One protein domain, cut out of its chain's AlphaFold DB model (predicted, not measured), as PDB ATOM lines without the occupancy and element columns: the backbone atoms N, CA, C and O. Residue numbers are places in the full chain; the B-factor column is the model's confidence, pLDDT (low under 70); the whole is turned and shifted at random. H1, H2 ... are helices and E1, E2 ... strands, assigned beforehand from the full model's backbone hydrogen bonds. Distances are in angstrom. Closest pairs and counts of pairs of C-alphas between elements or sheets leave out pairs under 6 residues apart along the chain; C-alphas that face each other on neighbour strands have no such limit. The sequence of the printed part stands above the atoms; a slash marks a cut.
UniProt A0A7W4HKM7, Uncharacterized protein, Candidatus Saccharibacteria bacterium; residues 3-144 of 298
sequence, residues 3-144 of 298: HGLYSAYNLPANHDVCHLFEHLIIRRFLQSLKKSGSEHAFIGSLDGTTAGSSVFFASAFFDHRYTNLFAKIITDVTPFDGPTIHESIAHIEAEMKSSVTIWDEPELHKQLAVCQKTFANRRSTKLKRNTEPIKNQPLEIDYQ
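What this domain is: This is residues 3 to 144 of the 298 residues of an uncharacterized protein of Candidatus Saccharibacteria bacterium (UniProt A0A7W4HKM7). A three-stranded sheet, E1 E3 E2, has helices over one face and leaves the other bare; H1 lies along it, beside H2, and H4 crosses H1. H3 packs crosswise on H1 and is not on this sheet, and a small antiparallel ribbon of two strands, E4 and E5, packs on H3, its centres the farthest of the named elements from the mean of the C-alphas. The printed part has 142 residues, with four named helices and five named strands in the order E1 H1 E2 E3 H2 H3 E4 H4 E5; both sheets are antiparallel and the class is mixed, helices and strands. The whole is compact, with a radius of gyration of the C-alphas of 15.1 A, and spans 42 by 37 by 24 A.

Where its parts are: E1, residues 3 to 8, begins at C-alpha 3 (0.181, 30.701, -45.645) and is 17.3 A long. E3, residues 54 to 61, is 22.7 A long, and E2, residues 44 to 51, 23.5 A. H1, residues 15 to 35, runs 30.3 A from C-alpha 15 at (-10.847, 43.125, -25.432). H2 is residues 64 to 74, 15.3 A; H4 residues 105 to 120, 22.4 A; H3 residues 82 to 96, 20.7 A. E4 is residues 98 to 102, 13.2 A, and E5, residues 139 to 143, 13.0 A, ends at C-alpha 143 (-21.480, 34.657, -18.087).

How they stand to each other: In the larger sheet E3 is the inner strand; N 6 and O 57 of E1 and E3 are 2.8 A apart, and N 47 and O 58 of the hairpin E2 and E3 also 2.8 A, within hydrogen-bond range. E1, H1 and E2 form a split strand-helix-strand unit, two strands running the same way with E3 between them, its crossover right-handed. H1, H2 and H4 on one face of the sheet make two layers. H1 runs along the strands over E3 and E2 at a height over the sheet of 9.9 A, and H2 over E3 at 9.6 A. H1, the hub, touches H2 with residues 25 to 29 alone, the closest C-alphas being those of Phe 29 and Ile 73, 6.2 A. With residues 20 to 27 alone it touches H3 at a steep tilt of 62 degrees, His 23 and Ser 88 having the closest C-alphas, 5.9 A. H4 is about perpendicular to H1, only just, at 73 degrees; they touch, with the C-alphas of Phe 21 and Leu 112 closest, 6.4 A. N 99 of E4 and O 142 of E5 are 2.8 A apart, within hydrogen-bond range. In H1, H2, H3 and H4 every O i to N i+4 pair is within hydrogen-bond range.

The domain as a whole: The C-alphas of Gly 37 and Thr 131 are the two farthest apart, 44.2 A. The printed part has no cut. The link from H4 to E5, residues 121 to 138, is long, and residues 122 to 135 have pLDDT under 70.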
ATOM      1  N   HIS A   3       0.240  30.329 -47.056       95.00
ATOM      2  CA  HIS A   3       0.181  30.701 -45.645       95.00
ATOM      3  C   HIS A   3       0.294  32.218 -45.472       95.00
ATOM      4  O   HIS A   3       1.066  32.876 -46.174       95.00
ATOM      5  N   GLY A   4      -0.460  32.776 -44.530       93.62
ATOM      6  CA  GLY A   4      -0.504  34.209 -44.246       93.62
ATOM      7  C   GLY A   4      -0.767  34.493 -42.771       93.62
ATOM      8  O   GLY A   4      -1.441  33.724 -42.093       93.62
ATOM      9  N   LEU A   5      -0.227  35.612 -42.281       94.12
ATOM     10  CA  LEU A   5      -0.458  36.101 -40.923       94.12
ATOM     11  C   LEU A   5      -0.751  37.603 -40.944       94.12
ATOM     12  O   LEU A   5       0.071  38.407 -41.390       94.12
ATOM     13  N   TYR A   6      -1.892  37.989 -40.378       93.81
ATOM     14  CA  TYR A   6      -2.320  39.377 -40.244       93.81
ATOM     15  C   TYR A   6      -2.537  39.722 -38.763       93.81
ATOM     16  O   TYR A   6      -3.606  39.505 -38.222       93.81
ATOM     17  N   SER A   7      -1.563  40.367 -38.109       92.50
ATOM     18  CA  SER A   7      -1.621  40.799 -36.691       92.50
ATOM     19  C   SER A   7      -1.628  42.318 -36.394       92.50
ATOM     20  O   SER A   7      -0.759  43.065 -36.851       92.50
ATOM     21  N   ALA A   8      -2.617  42.806 -35.644       90.44
ATOM     22  CA  ALA A   8      -2.663  44.185 -35.160       90.44
ATOM     23  C   ALA A   8      -2.589  44.181 -33.641       90.44
ATOM     24  O   ALA A   8      -3.392  43.535 -32.976       90.44
ATOM     25  N   TYR A   9      -1.623  44.919 -33.110       89.12
ATOM     26  CA  TYR A   9      -1.353  44.968 -31.682       89.12
ATOM     27  C   TYR A   9      -1.915  46.239 -31.069       89.12
ATOM     28  O   TYR A   9      -1.792  47.311 -31.665       89.12
ATOM     29  N   ASN A  10      -2.428  46.123 -29.844       87.81
ATOM     30  CA  ASN A  10      -2.916  47.248 -29.046       87.81
ATOM     31  C   ASN A  10      -3.900  48.139 -29.823       87.81
ATOM     32  O   ASN A  10      -3.737  49.362 -29.875       87.81
ATOM     33  N   LEU A  11      -4.897  47.531 -30.467       89.50
ATOM     34  CA  LEU A  11      -6.009  48.255 -31.060       89.50
ATOM     35  C   LEU A  11      -6.631  49.204 -30.016       89.50
ATOM     36  O   LEU A  11      -6.613  48.930 -28.812       89.50
ATOM     37  N   PRO A  12      -7.146  50.363 -30.448       88.25
ATOM     38  CA  PRO A  12      -7.705  51.381 -29.561       88.25
ATOM     39  C   PRO A  12      -9.149  51.044 -29.146       88.25
ATOM     40  O   PRO A  12     -10.038  51.885 -29.241       88.25
ATOM     41  N   ALA A  13      -9.370  49.803 -28.718       90.50
ATOM     42  CA  ALA A  13     -10.631  49.271 -28.218       90.50
ATOM     43  C   ALA A  13     -10.342  48.219 -27.131       90.50
ATOM     44  O   ALA A  13      -9.207  47.744 -27.007       90.50
ATOM     45  N   ASN A  14     -11.328  47.923 -26.277       90.44
ATOM     46  CA  ASN A  14     -11.146  46.934 -25.214       90.44
ATOM     47  C   ASN A  14     -11.121  45.522 -25.823       90.44
ATOM     48  O   ASN A  14     -11.274  45.354 -27.034       90.44
ATOM     49  N   HIS A  15     -10.893  44.513 -24.983       93.12
ATOM     50  CA  HIS A  15     -10.847  43.125 -25.432       93.12
ATOM     51  C   HIS A  15     -12.128  42.716 -26.170       93.12
ATOM     52  O   HIS A  15     -12.041  42.243 -27.298       93.12
ATOM     53  N   ASP A  16     -13.292  43.001 -25.590       95.19
ATOM     54  CA  ASP A  16     -14.591  42.556 -26.108       95.19
ATOM     55  C   ASP A  16     -14.900  43.138 -27.493       95.19
ATOM     56  O   ASP A  16     -15.321  42.432 -28.406       95.19
ATOM     57  N   VAL A  17     -14.612  44.428 -27.704       96.44
ATOM     58  CA  VAL A  17     -14.770  45.057 -29.023       96.44
ATOM     59  C   VAL A  17     -13.735  44.532 -30.022       96.44
ATOM     60  O   VAL A  17     -14.038  44.428 -31.209       96.44
ATOM     61  N   CYS A  18     -12.521  44.185 -29.580       96.62
ATOM     62  CA  CYS A  18     -11.521  43.551 -30.446       96.62
ATOM     63  C   CYS A  18     -11.932  42.130 -30.857       96.62
ATOM     64  O   CYS A  18     -11.772  41.782 -32.025       96.62
ATOM     65  N   HIS A  19     -12.503  41.354 -29.934       97.88
ATOM     66  CA  HIS A  19     -13.011  40.004 -30.187       97.88
ATOM     67  C   HIS A  19     -14.204  40.036 -31.146       97.88
ATOM     68  O   HIS A  19     -14.208  39.339 -32.160       97.88
ATOM     69  N   LEU A  20     -15.143  40.964 -30.943       98.19
ATOM     70  CA  LEU A  20     -16.209  41.215 -31.914       98.19
ATOM     71  C   LEU A  20     -15.660  41.653 -33.279       98.19
ATOM     72  O   LEU A  20     -16.113  41.165 -34.314       98.19
ATOM     73  N   PHE A  21     -14.672  42.549 -33.309       98.12
ATOM     74  CA  PHE A  21     -14.031  42.979 -34.553       98.12
ATOM     75  C   PHE A  21     -13.394  41.808 -35.316       98.12
ATOM     76  O   PHE A  21     -13.508  41.746 -36.541       98.12
ATOM     77  N   GLU A  22     -12.762  40.868 -34.616       98.19
ATOM     78  CA  GLU A  22     -12.219  39.654 -35.219       98.19
ATOM     79  C   GLU A  22     -13.302  38.835 -35.934       98.19
ATOM     80  O   GLU A  22     -13.181  38.556 -37.133       98.19
ATOM     81  N   HIS A  23     -14.391  38.525 -35.225       97.62
ATOM     82  CA  HIS A  23     -15.514  37.764 -35.772       97.62
ATOM     83  C   HIS A  23     -16.138  38.470 -36.973       97.62
ATOM     84  O   HIS A  23     -16.442  37.841 -37.986       97.62
ATOM     85  N   LEU A  24     -16.267  39.794 -36.901       97.88
ATOM     86  CA  LEU A  24     -16.818  40.619 -37.969       97.88
ATOM     87  C   LEU A  24     -15.982  40.574 -39.259       97.88
ATOM     88  O   LEU A  24     -16.545  40.573 -40.358       97.88
ATOM     89  N   ILE A  25     -14.653  40.511 -39.157       97.88
ATOM     90  CA  ILE A  25     -13.770  40.367 -40.323       97.88
ATOM     91  C   ILE A  25     -13.950  38.994 -40.978       97.88
ATOM     92  O   ILE A  25     -14.117  38.926 -42.200       97.88
ATOM     93  N   ILE A  26     -13.981  37.917 -40.185       96.31
ATOM     94  CA  ILE A  26     -14.240  36.558 -40.692       96.31
ATOM     95  C   ILE A  26     -15.626  36.505 -41.340       96.31
ATOM     96  O   ILE A  26     -15.769  36.059 -42.478       96.31
ATOM     97  N   ARG A  27     -16.646  37.059 -40.677       95.31
ATOM     98  CA  ARG A  27     -18.021  37.111 -41.184       95.31
ATOM     99  C   ARG A  27     -18.112  37.831 -42.524       95.31
ATOM    100  O   ARG A  27     -18.733  37.324 -43.457       95.31
ATOM    101  N   ARG A  28     -17.457  38.986 -42.656       95.69
ATOM    102  CA  ARG A  28     -17.409  39.742 -43.916       95.69
ATOM    103  C   ARG A  28     -16.719  38.956 -45.033       95.69
ATOM    104  O   ARG A  28     -17.143  39.032 -46.191       95.69
ATOM    105  N   PHE A  29     -15.676  38.201 -44.705       96.38
ATOM    106  CA  PHE A  29     -15.004  37.325 -45.657       96.38
ATOM    107  C   PHE A  29     -15.918  36.184 -46.130       96.38
ATOM    108  O   PHE A  29     -16.095  36.034 -47.340       96.38
ATOM    109  N   LEU A  30     -16.596  35.481 -45.218       94.06
ATOM    110  CA  LEU A  30     -17.570  34.431 -45.554       94.06
ATOM    111  C   LEU A  30     -18.733  34.967 -46.409       94.06
ATOM    112  O   LEU A  30     -19.083  34.389 -47.439       94.06
ATOM    113  N   GLN A  31     -19.286  36.133 -46.060       93.12
ATOM    114  CA  GLN A  31     -20.320  36.788 -46.872       93.12
ATOM    115  C   GLN A  31     -19.814  37.142 -48.283       93.12
ATOM    116  O   GLN A  31     -20.576  37.083 -49.251       93.12
ATOM    117  N   SER A  32     -18.538  37.510 -48.417       94.50
ATOM    118  CA  SER A  32     -17.929  37.824 -49.713       94.50
ATOM    119  C   SER A  32     -17.695  36.574 -50.562       94.50
ATOM    120  O   SER A  32     -17.940  36.631 -51.766       94.50
ATOM    121  N   LEU A  33     -17.312  35.447 -49.946       93.44
ATOM    122  CA  LEU A  33     -17.228  34.141 -50.614       93.44
ATOM    123  C   LEU A  33     -18.585  33.715 -51.180       93.44
ATOM    124  O   LEU A  33     -18.693  33.399 -52.365       93.44
ATOM    125  N   LYS A  34     -19.644  33.804 -50.365       90.44
ATOM    126  CA  LYS A  34     -21.011  33.478 -50.793       90.44
ATOM    127  C   LYS A  34     -21.459  34.347 -51.972       90.44
ATOM    128  O   LYS A  34     -22.025  33.841 -52.936       90.44
ATOM    129  N   LYS A  35     -21.158  35.652 -51.938       91.38
ATOM    130  CA  LYS A  35     -21.461  36.586 -53.042       91.38
ATOM    131  C   LYS A  35     -20.701  36.264 -54.331       91.38
ATOM    132  O   LYS A  35     -21.223  36.541 -55.407       91.38
ATOM    133  N   SER A  36     -19.500  35.689 -54.247       87.81
ATOM    134  CA  SER A  36     -18.733  35.253 -55.421       87.81
ATOM    135  C   SER A  36     -19.079  33.839 -55.898       87.81
ATOM    136  O   SER A  36     -18.403  33.334 -56.793       87.81
ATOM    137  N   GLY A  37     -20.094  33.188 -55.313       87.06
ATOM    138  CA  GLY A  37     -20.455  31.799 -55.619       87.06
ATOM    139  C   GLY A  37     -19.390  30.788 -55.184       87.06
ATOM    140  O   GLY A  37     -19.315  29.697 -55.738       87.06
ATOM    141  N   SER A  38     -18.518  31.172 -54.250       90.50
ATOM    142  CA  SER A  38     -17.495  30.299 -53.678       90.50
ATOM    143  C   SER A  38     -18.036  29.601 -52.435       90.50
ATOM    144  O   SER A  38     -18.843  30.171 -51.703       90.50
ATOM    145  N   GLU A  39     -17.564  28.383 -52.198       92.06
ATOM    146  CA  GLU A  39     -17.987  27.547 -51.079       92.06
ATOM    147  C   GLU A  39     -16.889  27.527 -50.005       92.06
ATOM    148  O   GLU A  39     -15.718  27.295 -50.325       92.06
ATOM    149  N   HIS A  40     -17.268  27.795 -48.752       92.00
ATOM    150  CA  HIS A  40     -16.359  27.932 -47.607       92.00
ATOM    151  C   HIS A  40     -15.523  26.669 -47.412       92.00
ATOM    152  O   HIS A  40     -14.313  26.780 -47.247       92.00
ATOM    153  N   ALA A  41     -16.121  25.486 -47.566       94.69
ATOM    154  CA  ALA A  41     -15.411  24.219 -47.421       94.69
ATOM    155  C   ALA A  41     -14.123  24.142 -48.261       94.69
ATOM    156  O   ALA A  41     -13.145  23.528 -47.862       94.69
ATOM    157  N   PHE A  42     -14.063  24.813 -49.410       95.06
ATOM    158  CA  PHE A  42     -12.976  24.649 -50.374       95.06
ATOM    159  C   PHE A  42     -11.903  25.741 -50.328       95.06
ATOM    160  O   PHE A  42     -11.118  25.862 -51.277       95.06
ATOM    161  N   ILE A  43     -11.861  26.567 -49.281       94.50
ATOM    162  CA  ILE A  43     -10.925  27.699 -49.237       94.50
ATOM    163  C   ILE A  43      -9.567  27.357 -48.620       94.50
ATOM    164  O   ILE A  43      -8.577  28.002 -48.970       94.50
ATOM    165  N   GLY A  44      -9.508  26.357 -47.737       93.94
ATOM    166  CA  GLY A  44      -8.390  26.126 -46.817       93.94
ATOM    167  C   GLY A  44      -8.789  26.505 -45.394       93.94
ATOM    168  O   GLY A  44      -9.946  26.321 -45.035       93.94
ATOM    169  N   SER A  45      -7.870  27.061 -44.601       93.38
ATOM    170  CA  SER A  45      -8.178  27.538 -43.245       93.38
ATOM    171  C   SER A  45      -8.058  29.057 -43.104       93.38
ATOM    172  O   SER A  45      -7.233  29.707 -43.758       93.38
ATOM    173  N   LEU A  46      -8.890  29.614 -42.224       95.75
ATOM    174  CA  LEU A  46      -8.799  30.981 -41.728       95.75
ATOM    175  C   LEU A  46      -9.197  30.990 -40.252       95.75
ATOM    176  O   LEU A  46     -10.370  30.830 -39.928       95.75
ATOM    177  N   ASP A  47      -8.220  31.246 -39.392       94.50
ATOM    178  CA  ASP A  47      -8.388  31.267 -37.944       94.50
ATOM    179  C   ASP A  47      -8.179  32.685 -37.414       94.50
ATOM    180  O   ASP A  47      -7.238  33.383 -37.812       94.50
ATOM    181  N   GLY A  48      -9.066  33.110 -36.518       96.31
ATOM    182  CA  GLY A  48      -8.956  34.353 -35.766       96.31
ATOM    183  C   GLY A  48      -8.440  34.104 -34.350       96.31
ATOM    184  O   GLY A  48      -8.589  33.017 -33.791       96.31
ATOM    185  N   THR A  49      -7.757  35.087 -33.772       96.38
ATOM    186  CA  THR A  49      -7.415  35.076 -32.347       96.38
ATOM    187  C   THR A  49      -7.345  36.492 -31.799       96.38
ATOM    188  O   THR A  49      -6.660  37.352 -32.364       96.38
ATOM    189  N   THR A  50      -7.971  36.709 -30.642       96.75
ATOM    190  CA  THR A  50      -7.914  37.968 -29.902       96.75
ATOM    191  C   THR A  50      -7.205  37.743 -28.574       96.75
ATOM    192  O   THR A  50      -7.561  36.865 -27.794       96.75
ATOM    193  N   ALA A  51      -6.195  38.563 -28.289       92.81
ATOM    194  CA  ALA A  51      -5.454  38.531 -27.031       92.81
ATOM    195  C   ALA A  51      -5.285  39.952 -26.483       92.81
ATOM    196  O   ALA A  51      -4.584  40.787 -27.068       92.81
ATOM    197  N   GLY A  52      -5.943  40.243 -25.356       89.81
ATOM    198  CA  GLY A  52      -6.095  41.619 -24.880       89.81
ATOM    199  C   GLY A  52      -6.763  42.472 -25.962       89.81
ATOM    200  O   GLY A  52      -7.780  42.068 -26.513       89.81
ATOM    201  N   SER A  53      -6.163  43.608 -26.312       90.94
ATOM    202  CA  SER A  53      -6.598  44.458 -27.431       90.94
ATOM    203  C   SER A  53      -5.844  44.181 -28.740       90.94
ATOM    204  O   SER A  53      -5.635  45.080 -29.548       90.94
ATOM    205  N   SER A  54      -5.357  42.960 -28.958       92.31
ATOM    206  CA  SER A  54      -4.657  42.576 -30.194       92.31
ATOM    207  C   SER A  54      -5.439  41.511 -30.948       92.31
ATOM    208  O   SER A  54      -5.993  40.622 -30.313       92.31
ATOM    209  N   VAL A  55      -5.445  41.586 -32.280       96.06
ATOM    210  CA  VAL A  55      -6.187  40.673 -33.165       96.06
ATOM    211  C   VAL A  55      -5.249  40.084 -34.211       96.06
ATOM    212  O   VAL A  55      -4.456  40.810 -34.827       96.06
ATOM    213  N   PHE A  56      -5.351  38.778 -34.425       96.00
ATOM    214  CA  PHE A  56      -4.522  37.984 -35.321       96.00
ATOM    215  C   PHE A  56      -5.417  37.173 -36.256       96.00
ATOM    216  O   PHE A  56      -6.396  36.595 -35.808       96.00
ATOM    217  N   PHE A  57      -5.049  37.096 -37.534       97.69
ATOM    218  CA  PHE A  57      -5.611  36.113 -38.457       97.69
ATOM    219  C   PHE A  57      -4.498  35.271 -39.055       97.69
ATOM    220  O   PHE A  57      -3.589  35.827 -39.684       97.69
ATOM    221  N   ALA A  58      -4.571  33.961 -38.864       96.31
ATOM    222  CA  ALA A  58      -3.729  32.991 -39.544       96.31
ATOM    223  C   ALA A  58      -4.546  32.360 -40.673       96.31
ATOM    224  O   ALA A  58      -5.682  31.951 -40.471       96.31
ATOM    225  N   SER A  59      -3.989  32.314 -41.878       96.25
ATOM    226  CA  SER A  59      -4.672  31.747 -43.042       96.25
ATOM    227  C   SER A  59      -3.780  30.749 -43.750       96.25
ATOM    228  O   SER A  59      -2.596  31.034 -43.942       96.25
ATOM    229  N   ALA A  60      -4.356  29.655 -44.231       95.94
ATOM    230  CA  ALA A  60      -3.686  28.688 -45.084       95.94
ATOM    231  C   ALA A  60      -4.613  28.328 -46.252       95.94
ATOM    232  O   ALA A  60      -5.359  27.352 -46.215       95.94
ATOM    233  N   PHE A  61      -4.609  29.165 -47.293       96.56
ATOM    234  CA  PHE A  61      -5.562  29.040 -48.397       96.56
ATOM    235  C   PHE A  61      -5.066  28.107 -49.500       96.56
ATOM    236  O   PHE A  61      -3.886  28.113 -49.859       96.56
ATOM    237  N   PHE A  62      -5.969  27.333 -50.100       94.12
ATOM    238  CA  PHE A  62      -5.627  26.450 -51.219       94.12
ATOM    239  C   PHE A  62      -5.310  27.215 -52.508       94.12
ATOM    240  O   PHE A  62      -4.504  26.750 -53.308       94.12
ATOM    241  N   ASP A  63      -5.893  28.402 -52.687       92.69
ATOM    242  CA  ASP A  63      -5.813  29.186 -53.918       92.69
ATOM    243  C   ASP A  63      -5.530  30.671 -53.620       92.69
ATOM    244  O   ASP A  63      -6.150  31.285 -52.747       92.69
ATOM    245  N   HIS A  64      -4.627  31.276 -54.398       92.56
ATOM    246  CA  HIS A  64      -4.274  32.698 -54.332       92.56
ATOM    247  C   HIS A  64      -5.475  33.654 -54.447       92.56
ATOM    248  O   HIS A  64      -5.418  34.783 -53.949       92.56
ATOM    249  N   ARG A  65      -6.573  33.229 -55.086       94.06
ATOM    250  CA  ARG A  65      -7.817  34.008 -55.162       94.06
ATOM    251  C   ARG A  65      -8.369  34.330 -53.773       94.06
ATOM    252  O   ARG A  65      -8.809  35.460 -53.559       94.06
ATOM    253  N   TYR A  66      -8.288  33.393 -52.828       95.75
ATOM    254  CA  TYR A  66      -8.762  33.592 -51.456       95.75
ATOM    255  C   TYR A  66      -7.805  34.460 -50.642       95.75
ATOM    256  O   TYR A  66      -8.264  35.348 -49.930       95.75
ATOM    257  N   THR A  67      -6.490  34.327 -50.850       94.94
ATOM    258  CA  THR A  67      -5.491  35.255 -50.289       94.94
ATOM    259  C   THR A  67      -5.772  36.694 -50.718       94.94
ATOM    260  O   THR A  67      -5.806  37.608 -49.895       94.94
ATOM    261  N   ASN A  68      -6.036  36.902 -52.010       95.06
ATOM    262  CA  ASN A  68      -6.354  38.218 -52.556       95.06
ATOM    263  C   ASN A  68      -7.694  38.753 -52.045       95.06
ATOM    264  O   ASN A  68      -7.814  39.951 -51.785       95.06
ATOM    265  N   LEU A  69      -8.708  37.893 -51.912       96.31
ATOM    266  CA  LEU A  69      -9.996  38.277 -51.344       96.31
ATOM    267  C   LEU A  69      -9.836  38.696 -49.882       96.31
ATOM    268  O   LEU A  69     -10.244  39.797 -49.524       96.31
ATOM    269  N   PHE A  70      -9.189  37.872 -49.059       97.06
ATOM    270  CA  PHE A  70      -9.001  38.159 -47.643       97.06
ATOM    271  C   PHE A  70      -8.163  39.422 -47.418       97.06
ATOM    272  O   PHE A  70      -8.536  40.271 -46.612       97.06
ATOM    273  N   ALA A  71      -7.103  39.629 -48.207       94.69
ATOM    274  CA  ALA A  71      -6.325  40.866 -48.168       94.69
ATOM    275  C   ALA A  71      -7.188  42.113 -48.432       94.69
ATOM    276  O   ALA A  71      -7.010  43.128 -47.758       94.69
ATOM    277  N   LYS A  72      -8.157  42.040 -49.360       95.50
ATOM    278  CA  LYS A  72      -9.119  43.133 -49.588       95.50
ATOM    279  C   LYS A  72     -10.012  43.352 -48.370       95.50
ATOM    280  O   LYS A  72     -10.157  44.499 -47.956       95.50
ATOM    281  N   ILE A  73     -10.554  42.279 -47.784       96.25
ATOM    282  CA  ILE A  73     -11.418  42.351 -46.591       96.25
ATOM    283  C   ILE A  73     -10.693  43.002 -45.415       96.25
ATOM    284  O   ILE A  73     -11.235  43.891 -44.769       96.25
ATOM    285  N   ILE A  74      -9.440  42.623 -45.178       93.56
ATOM    286  CA  ILE A  74      -8.613  43.171 -44.098       93.56
ATOM    287  C   ILE A  74      -8.394  44.686 -44.237       93.56
ATOM    288  O   ILE A  74      -8.250  45.395 -43.241       93.56
ATOM    289  N   THR A  75      -8.374  45.195 -45.469       94.00
ATOM    290  CA  THR A  75      -8.237  46.631 -45.753       94.00
ATOM    291  C   THR A  75      -9.568  47.368 -45.901       94.00
ATOM    292  O   THR A  75      -9.569  48.583 -46.099       94.00
ATOM    293  N   ASP A  76     -10.697  46.663 -45.820       95.31
ATOM    294  CA  ASP A  76     -12.018  47.248 -46.013       95.31
ATOM    295  C   ASP A  76     -12.495  47.986 -44.753       95.31
ATOM    296  O   ASP A  76     -12.848  47.403 -43.723       95.31
ATOM    297  N   VAL A  77     -12.535  49.312 -44.861       95.94
ATOM    298  CA  VAL A  77     -12.965  50.224 -43.794       95.94
ATOM    299  C   VAL A  77     -14.451  50.583 -43.865       95.94
ATOM    300  O   VAL A  77     -14.899  51.466 -43.134       95.94
ATOM    301  N   THR A  78     -15.225  49.925 -44.734       96.88
ATOM    302  CA  THR A  78     -16.685  50.084 -44.783       96.88
ATOM    303  C   THR A  78     -17.279  49.695 -43.427       96.88
ATOM    304  O   THR A  78     -16.929  48.620 -42.931       96.88
ATOM    305  N   PRO A  79     -18.150  50.508 -42.803       97.69
ATOM    306  CA  PRO A  79     -18.752  50.171 -41.512       97.69
ATOM    307  C   PRO A  79     -19.458  48.812 -41.537       97.69
ATOM    308  O   PRO A  79     -20.045  48.436 -42.551       97.69
ATOM    309  N   PHE A  80     -19.392  48.066 -40.436       97.31
ATOM    310  CA  PHE A  80     -20.223  46.872 -40.263       97.31
ATOM    311  C   PHE A  80     -21.684  47.281 -40.076       97.31
ATOM    312  O   PHE A  80     -21.963  48.260 -39.382       97.31
ATOM    313  N   ASP A  81     -22.600  46.557 -40.715       95.56
ATOM    314  CA  ASP A  81     -24.032  46.764 -40.527       95.56
ATOM    315  C   ASP A  81     -24.539  46.084 -39.245       95.56
ATOM    316  O   ASP A  81     -23.916  45.160 -38.714       95.56
ATOM    317  N   GLY A  82     -25.677  46.570 -38.743       95.88
ATOM    318  CA  GLY A  82     -26.313  46.055 -37.531       95.88
ATOM    319  C   GLY A  82     -26.570  44.543 -37.570       95.88
ATOM    320  O   GLY A  82     -26.177  43.866 -36.619       95.88
ATOM    321  N   PRO A  83     -27.166  43.976 -38.638       94.31
ATOM    322  CA  PRO A  83     -27.372  42.531 -38.743       94.31
ATOM    323  C   PRO A  83     -26.080  41.717 -38.589       94.31
ATOM    324  O   PRO A  83     -26.038  40.796 -37.782       94.31
ATOM    325  N   THR A  84     -25.001  42.105 -39.271       94.62
ATOM    326  CA  THR A  84     -23.702  41.414 -39.202       94.62
ATOM    327  C   THR A  84     -23.079  41.496 -37.801       94.62
ATOM    328  O   THR A  84     -22.430  40.544 -37.353       94.62
ATOM    329  N   ILE A  85     -23.294  42.611 -37.090       97.19
ATOM    330  CA  ILE A  85     -22.907  42.769 -35.680       97.19
ATOM    331  C   ILE A  85     -23.681  41.793 -34.797       97.19
ATOM    332  O   ILE A  85     -23.058  41.049 -34.045       97.19
ATOM    333  N   HIS A  86     -25.005  41.733 -34.923       95.06
ATOM    334  CA  HIS A  86     -25.832  40.851 -34.096       95.06
ATOM    335  C   HIS A  86     -25.586  39.364 -34.395       95.06
ATOM    336  O   HIS A  86     -25.522  38.563 -33.468       95.06
ATOM    337  N   GLU A  87     -25.372  38.989 -35.661       93.69
ATOM    338  CA  GLU A  87     -24.974  37.626 -36.048       93.69
ATOM    339  C   GLU A  87     -23.634  37.227 -35.411       93.69
ATOM    340  O   GLU A  87     -23.494  36.130 -34.872       93.69
ATOM    341  N   SER A  88     -22.643  38.124 -35.446       96.06
ATOM    342  CA  SER A  88     -21.334  37.880 -34.824       96.06
ATOM    343  C   SER A  88     -21.429  37.810 -33.301       96.06
ATOM    344  O   SER A  88     -20.795  36.947 -32.701       96.06
ATOM    345  N   ILE A  89     -22.255  38.659 -32.685       96.69
ATOM    346  CA  ILE A  89     -22.533  38.614 -31.248       96.69
ATOM    347  C   ILE A  89     -23.150  37.273 -30.860       96.69
ATOM    348  O   ILE A  89     -22.662  36.644 -29.933       96.69
ATOM    349  N   ALA A  90     -24.157  36.787 -31.583       94.62
ATOM    350  CA  ALA A  90     -24.807  35.521 -31.254       94.62
ATOM    351  C   ALA A  90     -23.847  34.313 -31.343       94.62
ATOM    352  O   ALA A  90     -23.989  33.337 -30.610       94.62
ATOM    353  N   HIS A  91     -22.842  34.393 -32.220       94.81
ATOM    354  CA  HIS A  91     -21.755  33.417 -32.292       94.81
ATOM    355  C   HIS A  91     -20.804  33.523 -31.085       94.81
ATOM    356  O   HIS A  91     -20.419  32.499 -30.528       94.81
ATOM    357  N   ILE A  92     -20.466  34.743 -30.649       96.31
ATOM    358  CA  ILE A  92     -19.653  35.002 -29.441       96.31
ATOM    359  C   ILE A  92     -20.390  34.563 -28.171       96.31
ATOM    360  O   ILE A  92     -19.781  33.988 -27.274       96.31
ATOM    361  N   GLU A  93     -21.705  34.771 -28.104       97.00
ATOM    362  CA  GLU A  93     -22.537  34.276 -27.007       97.00
ATOM    363  C   GLU A  93     -22.372  32.757 -26.846       97.00
ATOM    364  O   GLU A  93     -22.113  32.270 -25.746       97.00
ATOM    365  N   ALA A  94     -22.455  32.010 -27.954       96.50
ATOM    366  CA  ALA A  94     -22.252  30.564 -27.965       96.50
ATOM    367  C   ALA A  94     -20.797  30.157 -27.668       96.50
ATOM    368  O   ALA A  94     -20.575  29.176 -26.962       96.50
ATOM    369  N   GLU A  95     -19.806  30.902 -28.156       96.69
ATOM    370  CA  GLU A  95     -18.387  30.674 -27.851       96.69
ATOM    371  C   GLU A  95     -18.095  30.779 -26.353       96.69
ATOM    372  O   GLU A  95     -17.489  29.890 -25.755       96.69
ATOM    373  N   MET A  96     -18.541  31.878 -25.746       96.31
ATOM    374  CA  MET A  96     -18.216  32.235 -24.369       96.31
ATOM    375  C   MET A  96     -19.196  31.643 -23.353       96.31
ATOM    376  O   MET A  96     -18.920  31.685 -22.154       96.31
ATOM    377  N   LYS A  97     -20.324  31.086 -23.820       96.75
ATOM    378  CA  LYS A  97     -21.467  30.682 -22.986       96.75
ATOM    379  C   LYS A  97     -21.968  31.860 -22.130       96.75
ATOM    380  O   LYS A  97     -22.188  31.732 -20.925       96.75
ATOM    381  N   SER A  98     -22.123  33.014 -22.779       96.69
ATOM    382  CA  SER A  98     -22.451  34.306 -22.158       96.69
ATOM    383  C   SER A  98     -23.535  35.040 -22.940       96.69
ATOM    384  O   SER A  98     -23.659  34.847 -24.147       96.69
ATOM    385  N   SER A  99     -24.282  35.930 -22.287       94.94
ATOM    386  CA  SER A  99     -25.111  36.922 -22.979       94.94
ATOM    387  C   SER A  99     -24.316  38.194 -23.242       94.94
ATOM    388  O   SER A  99     -23.561  38.635 -22.373       94.94
ATOM    389  N   VAL A 100     -24.515  38.807 -24.407       96.69
ATOM    390  CA  VAL A 100     -23.854  40.065 -24.769       96.69
ATOM    391  C   VAL A 100     -24.905  41.140 -25.008       96.69
ATOM    392  O   VAL A 100     -25.756  41.015 -25.887       96.69
ATOM    393  N   THR A 101     -24.813  42.235 -24.259       96.62
ATOM    394  CA  THR A 101     -25.703  43.391 -24.421       96.62
ATOM    395  C   THR A 101     -24.927  44.574 -24.993       96.62
ATOM    396  O   THR A 101     -23.825  44.880 -24.541       96.62
ATOM    397  N   ILE A 102     -25.508  45.262 -25.982       96.69
ATOM    398  CA  ILE A 102     -24.987  46.529 -26.512       96.69
ATOM    399  C   ILE A 102     -25.683  47.677 -25.770       96.69
ATOM    400  O   ILE A 102     -26.878  47.892 -25.954       96.69
ATOM    401  N   TRP A 103     -24.943  48.426 -24.951       94.06
ATOM    402  CA  TRP A 103     -25.498  49.535 -24.154       94.06
ATOM    403  C   TRP A 103     -25.286  50.895 -24.833       94.06
ATOM    404  O   TRP A 103     -26.024  51.841 -24.570       94.06
ATOM    405  N   ASP A 104     -24.296  50.988 -25.731       94.69
ATOM    406  CA  ASP A 104     -23.975  52.190 -26.510       94.69
ATOM    407  C   ASP A 104     -23.596  51.807 -27.954       94.69
ATOM    408  O   ASP A 104     -22.431  51.588 -28.296       94.69
ATOM    409  N   GLU A 105     -24.609  51.691 -28.815       95.44
ATOM    410  CA  GLU A 105     -24.444  51.355 -30.234       95.44
ATOM    411  C   GLU A 105     -23.611  52.406 -31.009       95.44
ATOM    412  O   GLU A 105     -22.697  52.012 -31.745       95.44
ATOM    413  N   PRO A 106     -23.813  53.732 -30.836       95.38
ATOM    414  CA  PRO A 106     -22.938  54.737 -31.443       95.38
ATOM    415  C   PRO A 106     -21.458  54.587 -31.069       95.38
ATOM    416  O   PRO A 106     -20.589  54.686 -31.946       95.38
ATOM    417  N   GLU A 107     -21.144  54.341 -29.793       95.62
ATOM    418  CA  GLU A 107     -19.762  54.132 -29.358       95.62
ATOM    419  C   GLU A 107     -19.198  52.806 -29.882       95.62
ATOM    420  O   GLU A 107     -18.040  52.782 -30.308       95.62
ATOM    421  N   LEU A 108     -20.006  51.741 -29.962       96.81
ATOM    422  CA  LEU A 108     -19.601  50.482 -30.596       96.81
ATOM    423  C   LEU A 108     -19.158  50.709 -32.045       96.81
ATOM    424  O   LEU A 108     -18.039  50.354 -32.423       96.81
ATOM    425  N   HIS A 109     -20.003  51.354 -32.853       96.94
ATOM    426  CA  HIS A 109     -19.689  51.647 -34.251       96.94
ATOM    427  C   HIS A 109     -18.441  52.517 -34.392       96.94
ATOM    428  O   HIS A 109     -17.614  52.290 -35.281       96.94
ATOM    429  N   LYS A 110     -18.273  53.502 -33.505       95.44
ATOM    430  CA  LYS A 110     -17.078  54.341 -33.478       95.44
ATOM    431  C   LYS A 110     -15.829  53.511 -33.185       95.44
ATOM    432  O   LYS A 110     -14.864  53.628 -33.940       95.44
ATOM    433  N   GLN A 111     -15.827  52.669 -32.152       95.31
ATOM    434  CA  GLN A 111     -14.661  51.849 -31.808       95.31
ATOM    435  C   GLN A 111     -14.330  50.834 -32.908       95.31
ATOM    436  O   GLN A 111     -13.172  50.761 -33.327       95.31
ATOM    437  N   LEU A 112     -15.330  50.147 -33.473       97.06
ATOM    438  CA  LEU A 112     -15.144  49.240 -34.615       97.06
ATOM    439  C   LEU A 112     -14.529  49.960 -35.825       97.06
ATOM    440  O   LEU A 112     -13.574  49.461 -36.424       97.06
ATOM    441  N   ALA A 113     -14.996  51.169 -36.149       96.06
ATOM    442  CA  ALA A 113     -14.440  51.958 -37.245       96.06
ATOM    443  C   ALA A 113     -12.978  52.372 -36.994       96.06
ATOM    444  O   ALA A 113     -12.174  52.424 -37.933       96.06
ATOM    445  N   VAL A 114     -12.602  52.671 -35.743       93.00
ATOM    446  CA  VAL A 114     -11.201  52.948 -35.398       93.00
ATOM    447  C   VAL A 114     -10.361  51.668 -35.489       93.00
ATOM    448  O   VAL A 114      -9.258  51.728 -36.045       93.00
ATOM    449  N   CYS A 115     -10.871  50.514 -35.040       94.19
ATOM    450  CA  CYS A 115     -10.220  49.210 -35.217       94.19
ATOM    451  C   CYS A 115      -9.952  48.918 -36.697       94.19
ATOM    452  O   CYS A 115      -8.795  48.711 -37.060       94.19
ATOM    453  N   GLN A 116     -10.965  49.027 -37.565       95.25
ATOM    454  CA  GLN A 116     -10.829  48.839 -39.016       95.25
ATOM    455  C   GLN A 116      -9.744  49.737 -39.615       95.25
ATOM    456  O   GLN A 116      -8.835  49.259 -40.291       95.25
ATOM    457  N   LYS A 117      -9.789  51.045 -39.329       93.38
ATOM    458  CA  LYS A 117      -8.786  51.997 -39.831       93.38
ATOM    459  C   LYS A 117      -7.384  51.661 -39.333       93.38
ATOM    460  O   LYS A 117      -6.426  51.748 -40.096       93.38
ATOM    461  N   THR A 118      -7.247  51.296 -38.063       90.38
ATOM    462  CA  THR A 118      -5.948  50.966 -37.459       90.38
ATOM    463  C   THR A 118      -5.380  49.688 -38.067       90.38
ATOM    464  O   THR A 118      -4.202  49.642 -38.421       90.38
ATOM    465  N   PHE A 119      -6.228  48.678 -38.247       90.56
ATOM    466  CA  PHE A 119      -5.854  47.392 -38.814       90.56
ATOM    467  C   PHE A 119      -5.491  47.500 -40.303       90.56
ATOM    468  O   PHE A 119      -4.506  46.898 -40.726       90.56
ATOM    469  N   ALA A 120      -6.219  48.312 -41.077       90.44
ATOM    470  CA  ALA A 120      -5.942  48.551 -42.494       90.44
ATOM    471  C   ALA A 120      -4.655  49.375 -42.722       90.44
ATOM    472  O   ALA A 120      -3.912  49.136 -43.673       90.44
ATOM    473  N   ASN A 121      -4.341  50.329 -41.836       81.50
ATOM    474  CA  ASN A 121      -3.242  51.290 -41.999       81.50
ATOM    475  C   ASN A 121      -1.846  50.760 -41.603       81.50
ATOM    476  O   ASN A 121      -0.999  51.530 -41.138       81.50
ATOM    477  N   ARG A 122      -1.546  49.469 -41.787       63.16
ATOM    478  CA  ARG A 122      -0.272  48.845 -41.365       63.16
ATOM    479  C   ARG A 122       0.964  49.230 -42.189       63.16
ATOM    480  O   ARG A 122       1.690  48.390 -42.709       63.16
ATOM    481  N   ARG A 123       1.269  50.525 -42.228       52.94
ATOM    482  CA  ARG A 123       2.623  51.055 -42.450       52.94
ATOM    483  C   ARG A 123       3.329  51.435 -41.141       52.94
ATOM    484  O   ARG A 123       4.495  51.812 -41.176       52.94
ATOM    485  N   SER A 124       2.660  51.358 -39.986       47.03
ATOM    486  CA  SER A 124       3.279  51.718 -38.704       47.03
ATOM    487  C   SER A 124       4.106  50.565 -38.129       47.03
ATOM    488  O   SER A 124       3.577  49.674 -37.476       47.03
ATOM    489  N   THR A 125       5.425  50.633 -38.302       46.75
ATOM    490  CA  THR A 125       6.425  49.761 -37.656       46.75
ATOM    491  C   THR A 125       6.622  50.046 -36.160       46.75
ATOM    492  O   THR A 125       7.426  49.385 -35.503       46.75
ATOM    493  N   LYS A 126       5.917  51.034 -35.591       51.50
ATOM    494  CA  LYS A 126       6.028  51.395 -34.173       51.50
ATOM    495  C   LYS A 126       4.897  50.772 -33.363       51.50
ATOM    496  O   LYS A 126       3.749  51.199 -33.470       51.50
ATOM    497  N   LEU A 127       5.260  49.818 -32.508       58.09
ATOM    498  CA  LEU A 127       4.404  49.283 -31.455       58.09
ATOM    499  C   LEU A 127       4.158  50.390 -30.420       58.09
ATOM    500  O   LEU A 127       5.014  50.675 -29.584       58.09
ATOM    501  N   LYS A 128       3.010  51.063 -30.494       58.12
ATOM    502  CA  LYS A 128       2.577  51.969 -29.427       58.12
ATOM    503  C   LYS A 128       1.813  51.142 -28.400       58.12
ATOM    504  O   LYS A 128       0.873  50.436 -28.756       58.12
ATOM    505  N   ARG A 129       2.230  51.193 -27.133       56.84
ATOM    506  CA  ARG A 129       1.370  50.748 -26.031       56.84
ATOM    507  C   ARG A 129       0.322  51.832 -25.830       56.84
ATOM    508  O   ARG A 129       0.683  52.956 -25.493       56.84
ATOM    509  N   ASN A 130      -0.945  51.502 -26.044       58.19
ATOM    510  CA  ASN A 130      -2.028  52.347 -25.565       58.19
ATOM    511  C   ASN A 130      -2.082  52.179 -24.044       58.19
ATOM    512  O   ASN A 130      -2.391  51.102 -23.546       58.19
ATOM    513  N   THR A 131      -1.674  53.215 -23.315       54.16
ATOM    514  CA  THR A 131      -1.661  53.247 -21.842       54.16
ATOM    515  C   THR A 131      -2.883  53.945 -21.255       54.16
ATOM    516  O   THR A 131      -3.030  53.977 -20.038       54.16
ATOM    517  N   GLU A 132      -3.744  54.533 -22.088       58.50
ATOM    518  CA  GLU A 132      -4.961  55.183 -21.613       58.50
ATOM    519  C   GLU A 132      -6.083  54.152 -21.425       58.50
ATOM    520  O   GLU A 132      -6.364  53.388 -22.352       58.50
ATOM    521  N   PRO A 133      -6.733  54.117 -20.246       58.59
ATOM    522  CA  PRO A 133      -7.887  53.263 -20.029       58.59
ATOM    523  C   PRO A 133      -9.035  53.705 -20.937       58.59
ATOM    524  O   PRO A 133      -9.347  54.893 -21.054       58.59
ATOM    525  N   ILE A 134      -9.670  52.726 -21.575       67.62
ATOM    526  CA  ILE A 134     -10.821  52.940 -22.448       67.62
ATOM    527  C   ILE A 134     -12.006  53.269 -21.554       67.62
ATOM    528  O   ILE A 134     -12.387  52.474 -20.700       67.62
ATOM    529  N   LYS A 135     -12.528  54.486 -21.703       62.53
ATOM    530  CA  LYS A 135     -13.448  55.074 -20.722       62.53
ATOM    531  C   LYS A 135     -14.887  54.576 -20.853       62.53
ATOM    532  O   LYS A 135     -15.606  54.631 -19.864       62.53
ATOM    533  N   ASN A 136     -15.274  54.064 -22.025       76.88
ATOM    534  CA  ASN A 136     -16.642  53.645 -22.320       76.88
ATOM    535  C   ASN A 136     -16.619  52.250 -22.955       76.88
ATOM    536  O   ASN A 136     -16.127  52.091 -24.075       76.88
ATOM    537  N   GLN A 137     -17.116  51.248 -22.234       87.44
ATOM    538  CA  GLN A 137     -17.308  49.901 -22.763       87.44
ATOM    539  C   GLN A 137     -18.704  49.840 -23.398       87.44
ATOM    540  O   GLN A 137     -19.684  50.024 -22.683       87.44
ATOM    541  N   PRO A 138     -18.816  49.657 -24.725       93.81
ATOM    542  CA  PRO A 138     -20.119  49.648 -25.390       93.81
ATOM    543  C   PRO A 138     -20.839  48.293 -25.283       93.81
ATOM    544  O   PRO A 138     -22.012  48.194 -25.650       93.81
ATOM    545  N   LEU A 139     -20.129  47.265 -24.808       95.56
ATOM    546  CA  LEU A 139     -20.597  45.897 -24.625       95.56
ATOM    547  C   LEU A 139     -20.522  45.522 -23.143       95.56
ATOM    548  O   LEU A 139     -19.548  45.866 -22.474       95.56
ATOM    549  N   GLU A 140     -21.514  44.770 -22.680       94.56
ATOM    550  CA  GLU A 140     -21.489  44.038 -21.410       94.56
ATOM    551  C   GLU A 140     -21.616  42.551 -21.711       94.56
ATOM    552  O   GLU A 140     -22.444  42.162 -22.541       94.56
ATOM    553  N   ILE A 141     -20.777  41.745 -21.065       94.56
ATOM    554  CA  ILE A 141     -20.749  40.295 -21.230       94.56
ATOM    555  C   ILE A 141     -21.035  39.661 -19.877       94.56
ATOM    556  O   ILE A 141     -20.210  39.736 -18.966       94.56
ATOM    557  N   ASP A 142     -22.172  38.981 -19.789       96.00
ATOM    558  CA  ASP A 142     -22.594  38.266 -18.590       96.00
ATOM    559  C   ASP A 142     -22.478  36.765 -18.817       96.00
ATOM    560  O   ASP A 142     -23.125  36.200 -19.700       96.00
ATOM    561  N   TYR A 143     -21.647  36.105 -18.015       96.31
ATOM    562  CA  TYR A 143     -21.480  34.657 -18.087       96.31
ATOM    563  C   TYR A 143     -22.745  33.942 -17.598       96.31
ATOM    564  O   TYR A 143     -23.123  34.085 -16.435       96.31
ATOM    565  N   GLN A 144     -23.383  33.183 -18.491       94.81
ATOM    566  CA  GLN A 144     -24.681  32.526 -18.282       94.81
ATOM    567  C   GLN A 144     -24.675  31.125 -18.917       94.81
ATOM    568  O   GLN A 144     -25.428  30.849 -19.856       94.81
TER     569      GLN A 144